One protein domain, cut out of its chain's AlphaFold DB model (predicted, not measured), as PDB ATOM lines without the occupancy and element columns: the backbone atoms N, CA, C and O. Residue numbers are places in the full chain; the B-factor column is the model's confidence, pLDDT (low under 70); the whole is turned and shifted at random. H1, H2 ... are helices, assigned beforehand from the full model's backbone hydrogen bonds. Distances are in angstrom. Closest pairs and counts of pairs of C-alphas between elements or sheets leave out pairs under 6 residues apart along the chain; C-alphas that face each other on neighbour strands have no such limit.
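What this domain is: This is residues 61 to 140 of the 142 residues of the protein "Calponin-homology (CH) domain-containing protein" of Strongylus vulgaris (UniProt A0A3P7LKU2). Three helices follow one another in a loose zigzag: H2 lies between the other two, the last residue of H1, Val 70, meets its side, and the last residue of H2, Val 102, reaches the side of H3. Two long loops, residues 71 to 89 and 103 to 121, join the helices, and residues 132 to 140 stick out as an arm, most of it the far part of H3. The printed part has 80 residues with three named helices in the order H1, H2, H3 and no named strand; the class is all helix. It is only just compact, close to loose, with a radius of gyration of the C-alphas of 13.7 A and spans of 38 by 32 by 20 A.

Where its parts are: H1 is residues 61 to 70, 14.2 A long from first to last C-alpha, beginning at C-alpha 61 (-49.702, 13.548, 5.300). H2 is residues 90 to 102, 18.4 A long, beginning at C-alpha 90 (-38.889, 6.889, -10.097). H3 is residues 122 to 138, 25.0 A long, ending at C-alpha 138 (-53.905, -10.720, 12.090).

How they stand to each other: H1 and H2 touch, H2 with residues 94 to 98 alone; the closest C-alphas, of Val 70 and Ile 95, are 6.7 A apart. Their lines are only just about perpendicular, at 70.3 degrees. H2 and H3 only just touch, with 3 pairs of C-alphas within 8 A, through residues 99 to 102 of H2 and 127 to 130 of H3 alone; the closest C-alphas, of Val 102 and Leu 127, are 6.7 A apart. They run the same way at a steep tilt of 64 degrees. H1 and H3 are apart. In H1, H2 and H3 every O i to N i+4 pair is within hydrogen-bond range.

The domain as a whole: The C-alphas of Arg 87 and Lys 140, the two farthest apart, are 42.3 A apart. The printed part has no cut. Both links, H1 to H2 and H2 to H3, are long, with 19 residues each. The mean pLDDT of the printed part is 85.6, and residues 132 to 140 are under 70.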
ATOM      1  N   GLU A  61     -50.783  14.113   4.479       90.56
ATOM      2  CA  GLU A  61     -49.702  13.548   5.300       90.56
ATOM      3  C   GLU A  61     -49.801  12.025   5.362       90.56
ATOM      4  O   GLU A  61     -48.801  11.350   5.142       90.56
ATOM      5  N   ALA A  62     -51.012  11.484   5.530       90.81
ATOM      6  CA  ALA A  62     -51.234  10.042   5.548       90.81
ATOM      7  C   ALA A  62     -50.819   9.376   4.223       90.81
ATOM      8  O   ALA A  62     -50.113   8.371   4.221       90.81
ATOM      9  N   ILE A  63     -51.191   9.963   3.075       90.94
ATOM     10  CA  ILE A  63     -50.753   9.458   1.762       90.94
ATOM     11  C   ILE A  63     -49.236   9.592   1.614       90.94
ATOM     12  O   ILE A  63     -48.598   8.691   1.080       90.94
ATOM     13  N   LYS A  64     -48.639  10.699   2.072       92.50
ATOM     14  CA  LYS A  64     -47.190  10.899   1.972       92.50
ATOM     15  C   LYS A  64     -46.442   9.846   2.785       92.50
ATOM     16  O   LYS A  64     -45.479   9.272   2.283       92.50
ATOM     17  N   GLN A  65     -46.901   9.577   4.003       90.88
ATOM     18  CA  GLN A  65     -46.344   8.549   4.870       90.88
ATOM     19  C   GLN A  65     -46.467   7.162   4.229       90.88
ATOM     20  O   GLN A  65     -45.475   6.443   4.144       90.88
ATOM     21  N   TRP A  66     -47.633   6.838   3.664       91.12
ATOM     22  CA  TRP A  66     -47.816   5.607   2.894       91.12
ATOM     23  C   TRP A  66     -46.845   5.507   1.707       91.12
ATOM     24  O   TRP A  66     -46.239   4.458   1.496       91.12
ATOM     25  N   CYS A  67     -46.637   6.592   0.951       93.69
ATOM     26  CA  CYS A  67     -45.661   6.596  -0.136       93.69
ATOM     27  C   CYS A  67     -44.244   6.311   0.374       93.69
ATOM     28  O   CYS A  67     -43.554   5.496  -0.226       93.69
ATOM     29  N   LEU A  68     -43.826   6.937   1.480       92.31
ATOM     30  CA  LEU A  68     -42.515   6.694   2.090       92.31
ATOM     31  C   LEU A  68     -42.345   5.234   2.530       92.31
ATOM     32  O   LEU A  68     -41.271   4.669   2.349       92.31
ATOM     33  N   GLU A  69     -43.393   4.620   3.079       90.81
ATOM     34  CA  GLU A  69     -43.380   3.215   3.491       90.81
ATOM     35  C   GLU A  69     -43.279   2.263   2.299       90.81
ATOM     36  O   GLU A  69     -42.444   1.360   2.305       90.81
ATOM     37  N   VAL A  70     -44.083   2.488   1.258       90.69
ATOM     38  CA  VAL A  70     -44.073   1.674   0.034       90.69
ATOM     39  C   VAL A  70     -42.746   1.792  -0.712       90.69
ATOM     40  O   VAL A  70     -42.272   0.814  -1.285       90.69
ATOM     41  N   THR A  71     -42.122   2.971  -0.702       92.31
ATOM     42  CA  THR A  71     -40.851   3.196  -1.398       92.31
ATOM     43  C   THR A  71     -39.624   3.000  -0.509       92.31
ATOM     44  O   THR A  71     -38.520   3.295  -0.956       92.31
ATOM     45  N   ARG A  72     -39.773   2.513   0.731       90.44
ATOM     46  CA  ARG A  72     -38.685   2.493   1.728       90.44
ATOM     47  C   ARG A  72     -37.454   1.686   1.299       90.44
ATOM     48  O   ARG A  72     -36.345   2.028   1.682       90.44
ATOM     49  N   ASP A  73     -37.671   0.621   0.526       90.25
ATOM     50  CA  ASP A  73     -36.630  -0.318   0.094       90.25
ATOM     51  C   ASP A  73     -36.038   0.080  -1.280       90.25
ATOM     52  O   ASP A  73     -35.228  -0.642  -1.859       90.25
ATOM     53  N   TYR A  74     -36.436   1.242  -1.816       90.31
ATOM     54  CA  TYR A  74     -35.942   1.801  -3.072       90.31
ATOM     55  C   TYR A  74     -35.005   2.983  -2.781       90.31
ATOM     56  O   TYR A  74     -35.437   4.132  -2.790       90.31
ATOM     57  N   ASP A  75     -33.711   2.709  -2.579       83.50
ATOM     58  CA  ASP A  75     -32.691   3.687  -2.139       83.50
ATOM     59  C   ASP A  75     -32.644   5.002  -2.943       83.50
ATOM     60  O   ASP A  75     -32.254   6.050  -2.428       83.50
ATOM     61  N   ALA A  76     -33.026   4.965  -4.222       83.00
ATOM     62  CA  ALA A  76     -33.027   6.127  -5.110       83.00
ATOM     63  C   ALA A  76     -34.302   6.993  -5.015       83.00
ATOM     64  O   ALA A  76     -34.406   7.990  -5.729       83.00
ATOM     65  N   VAL A  77     -35.282   6.623  -4.183       90.12
ATOM     66  CA  VAL A  77     -36.611   7.246  -4.145       90.12
ATOM     67  C   VAL A  77     -36.904   7.829  -2.771       90.12
ATOM     68  O   VAL A  77     -36.878   7.142  -1.757       90.12
ATOM     69  N   SER A  78     -37.255   9.115  -2.745       88.88
ATOM     70  CA  SER A  78     -37.747   9.780  -1.541       88.88
ATOM     71  C   SER A  78     -38.903  10.718  -1.876       88.88
ATOM     72  O   SER A  78     -38.763  11.673  -2.649       88.88
ATOM     73  N   VAL A  79     -40.071  10.429  -1.300       91.50
ATOM     74  CA  VAL A  79     -41.307  11.189  -1.523       91.50
ATOM     75  C   VAL A  79     -41.437  12.290  -0.467       91.50
ATOM     76  O   VAL A  79     -42.032  12.121   0.595       91.50
ATOM     77  N   CYS A  80     -40.863  13.453  -0.769       90.06
ATOM     78  CA  CYS A  80     -40.881  14.623   0.111       90.06
ATOM     79  C   CYS A  80     -42.126  15.500  -0.094       90.06
ATOM     80  O   CYS A  80     -42.587  16.135   0.862       90.06
ATOM     81  N   ASP A  81     -42.669  15.531  -1.314       92.06
ATOM     82  CA  ASP A  81     -43.843  16.317  -1.703       92.06
ATOM     83  C   ASP A  81     -44.647  15.642  -2.844       92.06
ATOM     84  O   ASP A  81     -44.231  14.626  -3.399       92.06
ATOM     85  N   PHE A  82     -45.809  16.200  -3.208       94.19
ATOM     86  CA  PHE A  82     -46.657  15.719  -4.319       94.19
ATOM     87  C   PHE A  82     -46.442  16.476  -5.639       94.19
ATOM     88  O   PHE A  82     -47.350  16.599  -6.459       94.19
ATOM     89  N   THR A  83     -45.248  17.032  -5.840       93.69
ATOM     90  CA  THR A  83     -44.901  17.844  -7.012       93.69
ATOM     91  C   THR A  83     -43.549  17.458  -7.616       93.69
ATOM     92  O   THR A  83     -43.509  16.884  -8.699       93.69
ATOM     93  N   SER A  84     -42.437  17.783  -6.960       93.81
ATOM     94  CA  SER A  84     -41.074  17.612  -7.451       93.81
ATOM     95  C   SER A  84     -40.604  16.161  -7.360       93.81
ATOM     96  O   SER A  84     -40.036  15.669  -8.334       93.81
ATOM     97  N   SER A  85     -40.949  15.451  -6.277       94.31
ATOM     98  CA  SER A  85     -40.569  14.046  -6.030       94.31
ATOM     99  C   SER A  85     -41.075  13.047  -7.079       94.31
ATOM    100  O   SER A  85     -40.663  11.895  -7.080       94.31
ATOM    101  N   TRP A  86     -41.977  13.469  -7.964       94.25
ATOM    102  CA  TRP A  86     -42.629  12.613  -8.957       94.25
ATOM    103  C   TRP A  86     -42.184  12.908 -10.392       94.25
ATOM    104  O   TRP A  86     -42.594  12.208 -11.319       94.25
ATOM    105  N   ARG A  87     -41.375  13.959 -10.604       93.38
ATOM    106  CA  ARG A  87     -41.044  14.472 -11.946       93.38
ATOM    107  C   ARG A  87     -40.142  13.552 -12.755       93.38
ATOM    108  O   ARG A  87     -40.251  13.539 -13.975       93.38
ATOM    109  N   ASP A  88     -39.245  12.833 -12.092       92.50
ATOM    110  CA  ASP A  88     -38.309  11.904 -12.733       92.50
ATOM    111  C   ASP A  88     -38.926  10.521 -13.008       92.50
ATOM    112  O   ASP A  88     -38.342   9.711 -13.725       92.50
ATOM    113  N   GLY A  89     -40.123  10.262 -12.472       92.06
ATOM    114  CA  GLY A  89     -40.861   9.019 -12.645       92.06
ATOM    115  C   GLY A  89     -40.401   7.855 -11.762       92.06
ATOM    116  O   GLY A  89     -41.046   6.803 -11.807       92.06
ATOM    117  N   TYR A  90     -39.356   7.998 -10.938       93.44
ATOM    118  CA  TYR A  90     -38.889   6.889 -10.097       93.44
ATOM    119  C   TYR A  90     -39.912   6.521  -9.020       93.44
ATOM    120  O   TYR A  90     -40.237   5.344  -8.883       93.44
ATOM    121  N   ALA A  91     -40.512   7.510  -8.349       94.06
ATOM    122  CA  ALA A  91     -41.571   7.268  -7.365       94.06
ATOM    123  C   ALA A  91     -42.769   6.508  -7.966       94.06
ATOM    124  O   ALA A  91     -43.257   5.540  -7.383       94.06
ATOM    125  N   PHE A  92     -43.201   6.883  -9.177       93.19
ATOM    126  CA  PHE A  92     -44.261   6.161  -9.885       93.19
ATOM    127  C   PHE A  92     -43.855   4.723 -10.219       93.19
ATOM    128  O   PHE A  92     -44.645   3.802 -10.018       93.19
ATOM    129  N   ASN A  93     -42.632   4.509 -10.708       93.38
ATOM    130  CA  ASN A  93     -42.159   3.166 -11.037       93.38
ATOM    131  C   ASN A  93     -42.046   2.265  -9.801       93.38
ATOM    132  O   ASN A  93     -42.439   1.105  -9.890       93.38
ATOM    133  N   SER A  94     -41.589   2.788  -8.662       94.44
ATOM    134  CA  SER A  94     -41.530   2.035  -7.403       94.44
ATOM    135  C   SER A  94     -42.917   1.636  -6.902       94.44
ATOM    136  O   SER A  94     -43.128   0.480  -6.553       94.44
ATOM    137  N   ILE A  95     -43.902   2.540  -6.945       94.12
ATOM    138  CA  ILE A  95     -45.281   2.195  -6.554       94.12
ATOM    139  C   ILE A  95     -45.896   1.187  -7.527       94.12
ATOM    140  O   ILE A  95     -46.604   0.277  -7.107       94.12
ATOM    141  N   LYS A  96     -45.611   1.297  -8.829       94.00
ATOM    142  CA  LYS A  96     -46.060   0.305  -9.814       94.00
ATOM    143  C   LYS A  96     -45.473  -1.076  -9.509       94.00
ATOM    144  O   LYS A  96     -46.198  -2.065  -9.554       94.00
ATOM    145  N   GLN A  97     -44.181  -1.130  -9.196       93.94
ATOM    146  CA  GLN A  97     -43.501  -2.368  -8.824       93.94
ATOM    147  C   GLN A  97     -44.118  -2.979  -7.560       93.94
ATOM    148  O   GLN A  97     -44.444  -4.162  -7.550       93.94
ATOM    149  N   TRP A  98     -44.403  -2.155  -6.552       93.12
ATOM    150  CA  TRP A  98     -45.147  -2.583  -5.370       93.12
ATOM    151  C   TRP A  98     -46.540  -3.138  -5.716       93.12
ATOM    152  O   TRP A  98     -46.915  -4.201  -5.225       93.12
ATOM    153  N   CYS A  99     -47.298  -2.498  -6.615       93.00
ATOM    154  CA  CYS A  99     -48.597  -3.024  -7.048       93.00
ATOM    155  C   CYS A  99     -48.472  -4.409  -7.699       93.00
ATOM    156  O   CYS A  99     -49.308  -5.275  -7.442       93.00
ATOM    157  N   LEU A 100     -47.445  -4.630  -8.529       92.62
ATOM    158  CA  LEU A 100     -47.173  -5.936  -9.140       92.62
ATOM    159  C   LEU A 100     -46.874  -7.001  -8.082       92.62
ATOM    160  O   LEU A 100     -47.366  -8.119  -8.183       92.62
ATOM    161  N   GLU A 101     -46.109  -6.653  -7.051       91.50
ATOM    162  CA  GLU A 101     -45.777  -7.569  -5.958       91.50
ATOM    163  C   GLU A 101     -47.002  -7.933  -5.119       91.50
ATOM    164  O   GLU A 101     -47.224  -9.108  -4.834       91.50
ATOM    165  N   VAL A 102     -47.832  -6.948  -4.774       90.38
ATOM    166  CA  VAL A 102     -49.058  -7.157  -3.991       90.38
ATOM    167  C   VAL A 102     -50.109  -7.947  -4.772       90.38
ATOM    168  O   VAL A 102     -50.875  -8.711  -4.186       90.38
ATOM    169  N   THR A 103     -50.142  -7.798  -6.098       91.56
ATOM    170  CA  THR A 103     -51.096  -8.502  -6.969       91.56
ATOM    171  C   THR A 103     -50.537  -9.767  -7.621       91.56
ATOM    172  O   THR A 103     -51.226 -10.379  -8.430       91.56
ATOM    173  N   ARG A 104     -49.331 -10.214  -7.247       90.12
ATOM    174  CA  ARG A 104     -48.633 -11.331  -7.912       90.12
ATOM    175  C   ARG A 104     -49.405 -12.656  -7.928       90.12
ATOM    176  O   ARG A 104     -49.193 -13.463  -8.823       90.12
ATOM    177  N   ASP A 105     -50.266 -12.872  -6.933       89.81
ATOM    178  CA  ASP A 105     -51.034 -14.110  -6.755       89.81
ATOM    179  C   ASP A 105     -52.411 -14.050  -7.456       89.81
ATOM    180  O   ASP A 105     -53.233 -14.955  -7.307       89.81
ATOM    181  N   TYR A 106     -52.687 -12.985  -8.223       90.44
ATOM    182  CA  TYR A 106     -53.901 -12.829  -9.026       90.44
ATOM    183  C   TYR A 106     -53.577 -13.006 -10.513       90.44
ATOM    184  O   TYR A 106     -53.230 -12.051 -11.202       90.44
ATOM    185  N   ASP A 107     -53.760 -14.226 -11.026       84.69
ATOM    186  CA  ASP A 107     -53.363 -14.630 -12.388       84.69
ATOM    187  C   ASP A 107     -53.892 -13.727 -13.520       84.69
ATOM    188  O   ASP A 107     -53.280 -13.620 -14.582       84.69
ATOM    189  N   ALA A 108     -55.044 -13.083 -13.318       83.25
ATOM    190  CA  ALA A 108     -55.709 -12.251 -14.320       83.25
ATOM    191  C   ALA A 108     -55.392 -10.744 -14.199       83.25
ATOM    192  O   ALA A 108     -55.982  -9.943 -14.925       83.25
ATOM    193  N   VAL A 109     -54.475 -10.341 -13.309       87.81
ATOM    194  CA  VAL A 109     -54.073  -8.939 -13.119       87.81
ATOM    195  C   VAL A 109     -52.587  -8.754 -13.389       87.81
ATOM    196  O   VAL A 109     -51.738  -9.464 -12.866       87.81
ATOM    197  N   SER A 110     -52.263  -7.722 -14.166       88.69
ATOM    198  CA  SER A 110     -50.899  -7.215 -14.281       88.69
ATOM    199  C   SER A 110     -50.925  -5.692 -14.337       88.69
ATOM    200  O   SER A 110     -51.517  -5.099 -15.240       88.69
ATOM    201  N   VAL A 111     -50.311  -5.048 -13.343       90.06
ATOM    202  CA  VAL A 111     -50.257  -3.585 -13.238       90.06
ATOM    203  C   VAL A 111     -49.080  -3.049 -14.058       90.06
ATOM    204  O   VAL A 111     -47.992  -2.789 -13.546       90.06
ATOM    205  N   CYS A 112     -49.296  -2.892 -15.362       88.19
ATOM    206  CA  CYS A 112     -48.279  -2.414 -16.305       88.19
ATOM    207  C   CYS A 112     -48.155  -0.880 -16.337       88.19
ATOM    208  O   CYS A 112     -47.100  -0.344 -16.686       88.19
ATOM    209  N   ASP A 113     -49.224  -0.169 -15.976       90.00
ATOM    210  CA  ASP A 113     -49.314   1.292 -15.949       90.00
ATOM    211  C   ASP A 113     -50.369   1.781 -14.933       90.00
ATOM    212  O   ASP A 113     -51.110   0.991 -14.351       90.00
ATOM    213  N   PHE A 114     -50.469   3.101 -14.741       90.25
ATOM    214  CA  PHE A 114     -51.540   3.740 -13.958       90.25
ATOM    215  C   PHE A 114     -52.714   4.224 -14.822       90.25
ATOM    216  O   PHE A 114     -53.414   5.164 -14.454       90.25
ATOM    217  N   THR A 115     -52.918   3.624 -16.001       89.56
ATOM    218  CA  THR A 115     -53.998   4.014 -16.919       89.56
ATOM    219  C   THR A 115     -54.835   2.809 -17.345       89.56
ATOM    220  O   THR A 115     -55.885   2.551 -16.758       89.56
ATOM    221  N   SER A 116     -54.391   2.057 -18.351       90.50
ATOM    222  CA  SER A 116     -55.107   0.918 -18.914       90.50
ATOM    223  C   SER A 116     -55.317  -0.202 -17.897       90.50
ATOM    224  O   SER A 116     -56.412  -0.756 -17.848       90.50
ATOM    225  N   SER A 117     -54.337  -0.436 -17.020       90.81
ATOM    226  CA  SER A 117     -54.365  -1.509 -16.012       90.81
ATOM    227  C   SER A 117     -55.468  -1.337 -14.961       90.81
ATOM    228  O   SER A 117     -55.818  -2.281 -14.268       90.81
ATOM    229  N   TRP A 118     -56.022  -0.127 -14.831       91.06
ATOM    230  CA  TRP A 118     -57.018   0.232 -13.814       91.06
ATOM    231  C   TRP A 118     -58.395   0.515 -14.411       91.06
ATOM    232  O   TRP A 118     -59.340   0.810 -13.680       91.06
ATOM    233  N   ARG A 119     -58.512   0.462 -15.743       89.88
ATOM    234  CA  ARG A 119     -59.682   0.943 -16.485       89.88
ATOM    235  C   ARG A 119     -60.962   0.189 -16.133       89.88
ATOM    236  O   ARG A 119     -62.024   0.800 -16.104       89.88
ATOM    237  N   ASP A 120     -60.862  -1.116 -15.913       88.81
ATOM    238  CA  ASP A 120     -61.990  -1.986 -15.566       88.81
ATOM    239  C   ASP A 120     -62.183  -2.152 -14.048       88.81
ATOM    240  O   ASP A 120     -63.126  -2.807 -13.609       88.81
ATOM    241  N   GLY A 121     -61.304  -1.546 -13.242       87.19
ATOM    242  CA  GLY A 121     -61.317  -1.635 -11.786       87.19
ATOM    243  C   GLY A 121     -60.842  -2.974 -11.211       87.19
ATOM    244  O   GLY A 121     -60.811  -3.109  -9.987       87.19
ATOM    245  N   TYR A 122     -60.440  -3.949 -12.032       90.12
ATOM    246  CA  TYR A 122     -60.077  -5.280 -11.542       90.12
ATOM    247  C   TYR A 122     -58.765  -5.259 -10.744       90.12
ATOM    248  O   TYR A 122     -58.721  -5.768  -9.625       90.12
ATOM    249  N   ALA A 123     -57.742  -4.546 -11.232       90.94
ATOM    250  CA  ALA A 123     -56.490  -4.348 -10.493       90.94
ATOM    251  C   ALA A 123     -56.699  -3.670  -9.126       90.94
ATOM    252  O   ALA A 123     -56.093  -4.065  -8.130       90.94
ATOM    253  N   PHE A 124     -57.599  -2.682  -9.059       88.31
ATOM    254  CA  PHE A 124     -57.953  -2.016  -7.804       88.31
ATOM    255  C   PHE A 124     -58.638  -2.976  -6.825       88.31
ATOM    256  O   PHE A 124     -58.317  -2.974  -5.639       88.31
ATOM    257  N   ASN A 125     -59.546  -3.823  -7.317       89.44
ATOM    258  CA  ASN A 125     -60.227  -4.819  -6.494       89.44
ATOM    259  C   ASN A 125     -59.236  -5.829  -5.888       89.44
ATOM    260  O   ASN A 125     -59.252  -6.048  -4.680       89.44
ATOM    261  N   CYS A 126     -58.311  -6.365  -6.692       90.56
ATOM    262  CA  CYS A 126     -57.276  -7.284  -6.211       90.56
ATOM    263  C   CYS A 126     -56.373  -6.649  -5.146       90.56
ATOM    264  O   CYS A 126     -56.053  -7.289  -4.143       90.56
ATOM    265  N   LEU A 127     -56.012  -5.373  -5.319       88.56
ATOM    266  CA  LEU A 127     -55.286  -4.618  -4.298       88.56
ATOM    267  C   LEU A 127     -56.089  -4.509  -3.000       88.56
ATOM    268  O   LEU A 127     -55.562  -4.865  -1.950       88.56
ATOM    269  N   LEU A 128     -57.358  -4.093  -3.044       85.38
ATOM    270  CA  LEU A 128     -58.204  -4.026  -1.843       85.38
ATOM    271  C   LEU A 128     -58.320  -5.385  -1.139       85.38
ATOM    272  O   LEU A 128     -58.124  -5.478   0.073       85.38
ATOM    273  N   HIS A 129     -58.565  -6.447  -1.903       85.12
ATOM    274  CA  HIS A 129     -58.693  -7.802  -1.376       85.12
ATOM    275  C   HIS A 129     -57.400  -8.300  -0.707       85.12
ATOM    276  O   HIS A 129     -57.453  -8.974   0.324       85.12
ATOM    277  N   SER A 130     -56.229  -7.926  -1.238       83.94
ATOM    278  CA  SER A 130     -54.937  -8.262  -0.622       83.94
ATOM    279  C   SER A 130     -54.802  -7.694   0.800       83.94
ATOM    280  O   SER A 130     -54.289  -8.375   1.689       83.94
ATOM    281  N   PHE A 131     -55.342  -6.496   1.055       75.75
ATOM    282  CA  PHE A 131     -55.325  -5.866   2.375       75.75
ATOM    283  C   PHE A 131     -56.334  -6.497   3.340       75.75
ATOM    284  O   PHE A 131     -56.031  -6.667   4.525       75.75
ATOM    285  N   GLU A 132     -57.513  -6.902   2.861       66.56
ATOM    286  CA  GLU A 132     -58.494  -7.610   3.692       66.56
ATOM    287  C   GLU A 132     -57.960  -8.972   4.161       66.56
ATOM    288  O   GLU A 132     -58.081  -9.302   5.342       66.56
ATOM    289  N   TYR A 133     -57.275  -9.724   3.292       57.31
ATOM    290  CA  TYR A 133     -56.631 -10.990   3.669       57.31
ATOM    291  C   TYR A 133     -55.538 -10.811   4.729       57.31
ATOM    292  O   TYR A 133     -55.459 -11.592   5.681       57.31
ATOM    293  N   VAL A 134     -54.720  -9.763   4.600       54.97
ATOM    294  CA  VAL A 134     -53.712  -9.404   5.608       54.97
ATOM    295  C   VAL A 134     -54.384  -9.104   6.954       54.97
ATOM    296  O   VAL A 134     -53.969  -9.639   7.981       54.97
ATOM    297  N   THR A 135     -55.487  -8.351   6.952       50.38
ATOM    298  CA  THR A 135     -56.238  -7.994   8.170       50.38
ATOM    299  C   THR A 135     -56.901  -9.215   8.831       50.38
ATOM    300  O   THR A 135     -56.862  -9.360  10.054       50.38
ATOM    301  N   VAL A 136     -57.452 -10.147   8.043       42.47
ATOM    302  CA  VAL A 136     -58.050 -11.404   8.538       42.47
ATOM    303  C   VAL A 136     -57.001 -12.341   9.148       42.47
ATOM    304  O   VAL A 136     -57.296 -13.035  10.123       42.47
ATOM    305  N   ASN A 137     -55.768 -12.353   8.632       42.09
ATOM    306  CA  ASN A 137     -54.683 -13.159   9.201       42.09
ATOM    307  C   ASN A 137     -54.203 -12.624  10.563       42.09
ATOM    308  O   ASN A 137     -53.907 -13.420  11.458       42.09
ATOM    309  N   PHE A 138     -54.212 -11.304  10.778       38.19
ATOM    310  CA  PHE A 138     -53.905 -10.720  12.090       38.19
ATOM    311  C   PHE A 138     -54.928 -11.102  13.174       38.19
ATOM    312  O   PHE A 138     -54.550 -11.307  14.325       38.19
ATOM    313  N   LEU A 139     -56.207 -11.282  12.822       41.78
ATOM    314  CA  LEU A 139     -57.265 -11.663  13.771       41.78
ATOM    315  C   LEU A 139     -57.283 -13.158  14.140       41.78
ATOM    316  O   LEU A 139     -57.978 -13.541  15.076       41.78
ATOM    317  N   LYS A 140     -56.527 -14.008  13.433       37.75
ATOM    318  CA  LYS A 140     -56.435 -15.458  13.705       37.75
ATOM    319  C   LYS A 140     -55.248 -15.858  14.589       37.75
ATOM    320  O   LYS A 140     -55.004 -17.047  14.760       37.75
TER     321      LYS A 140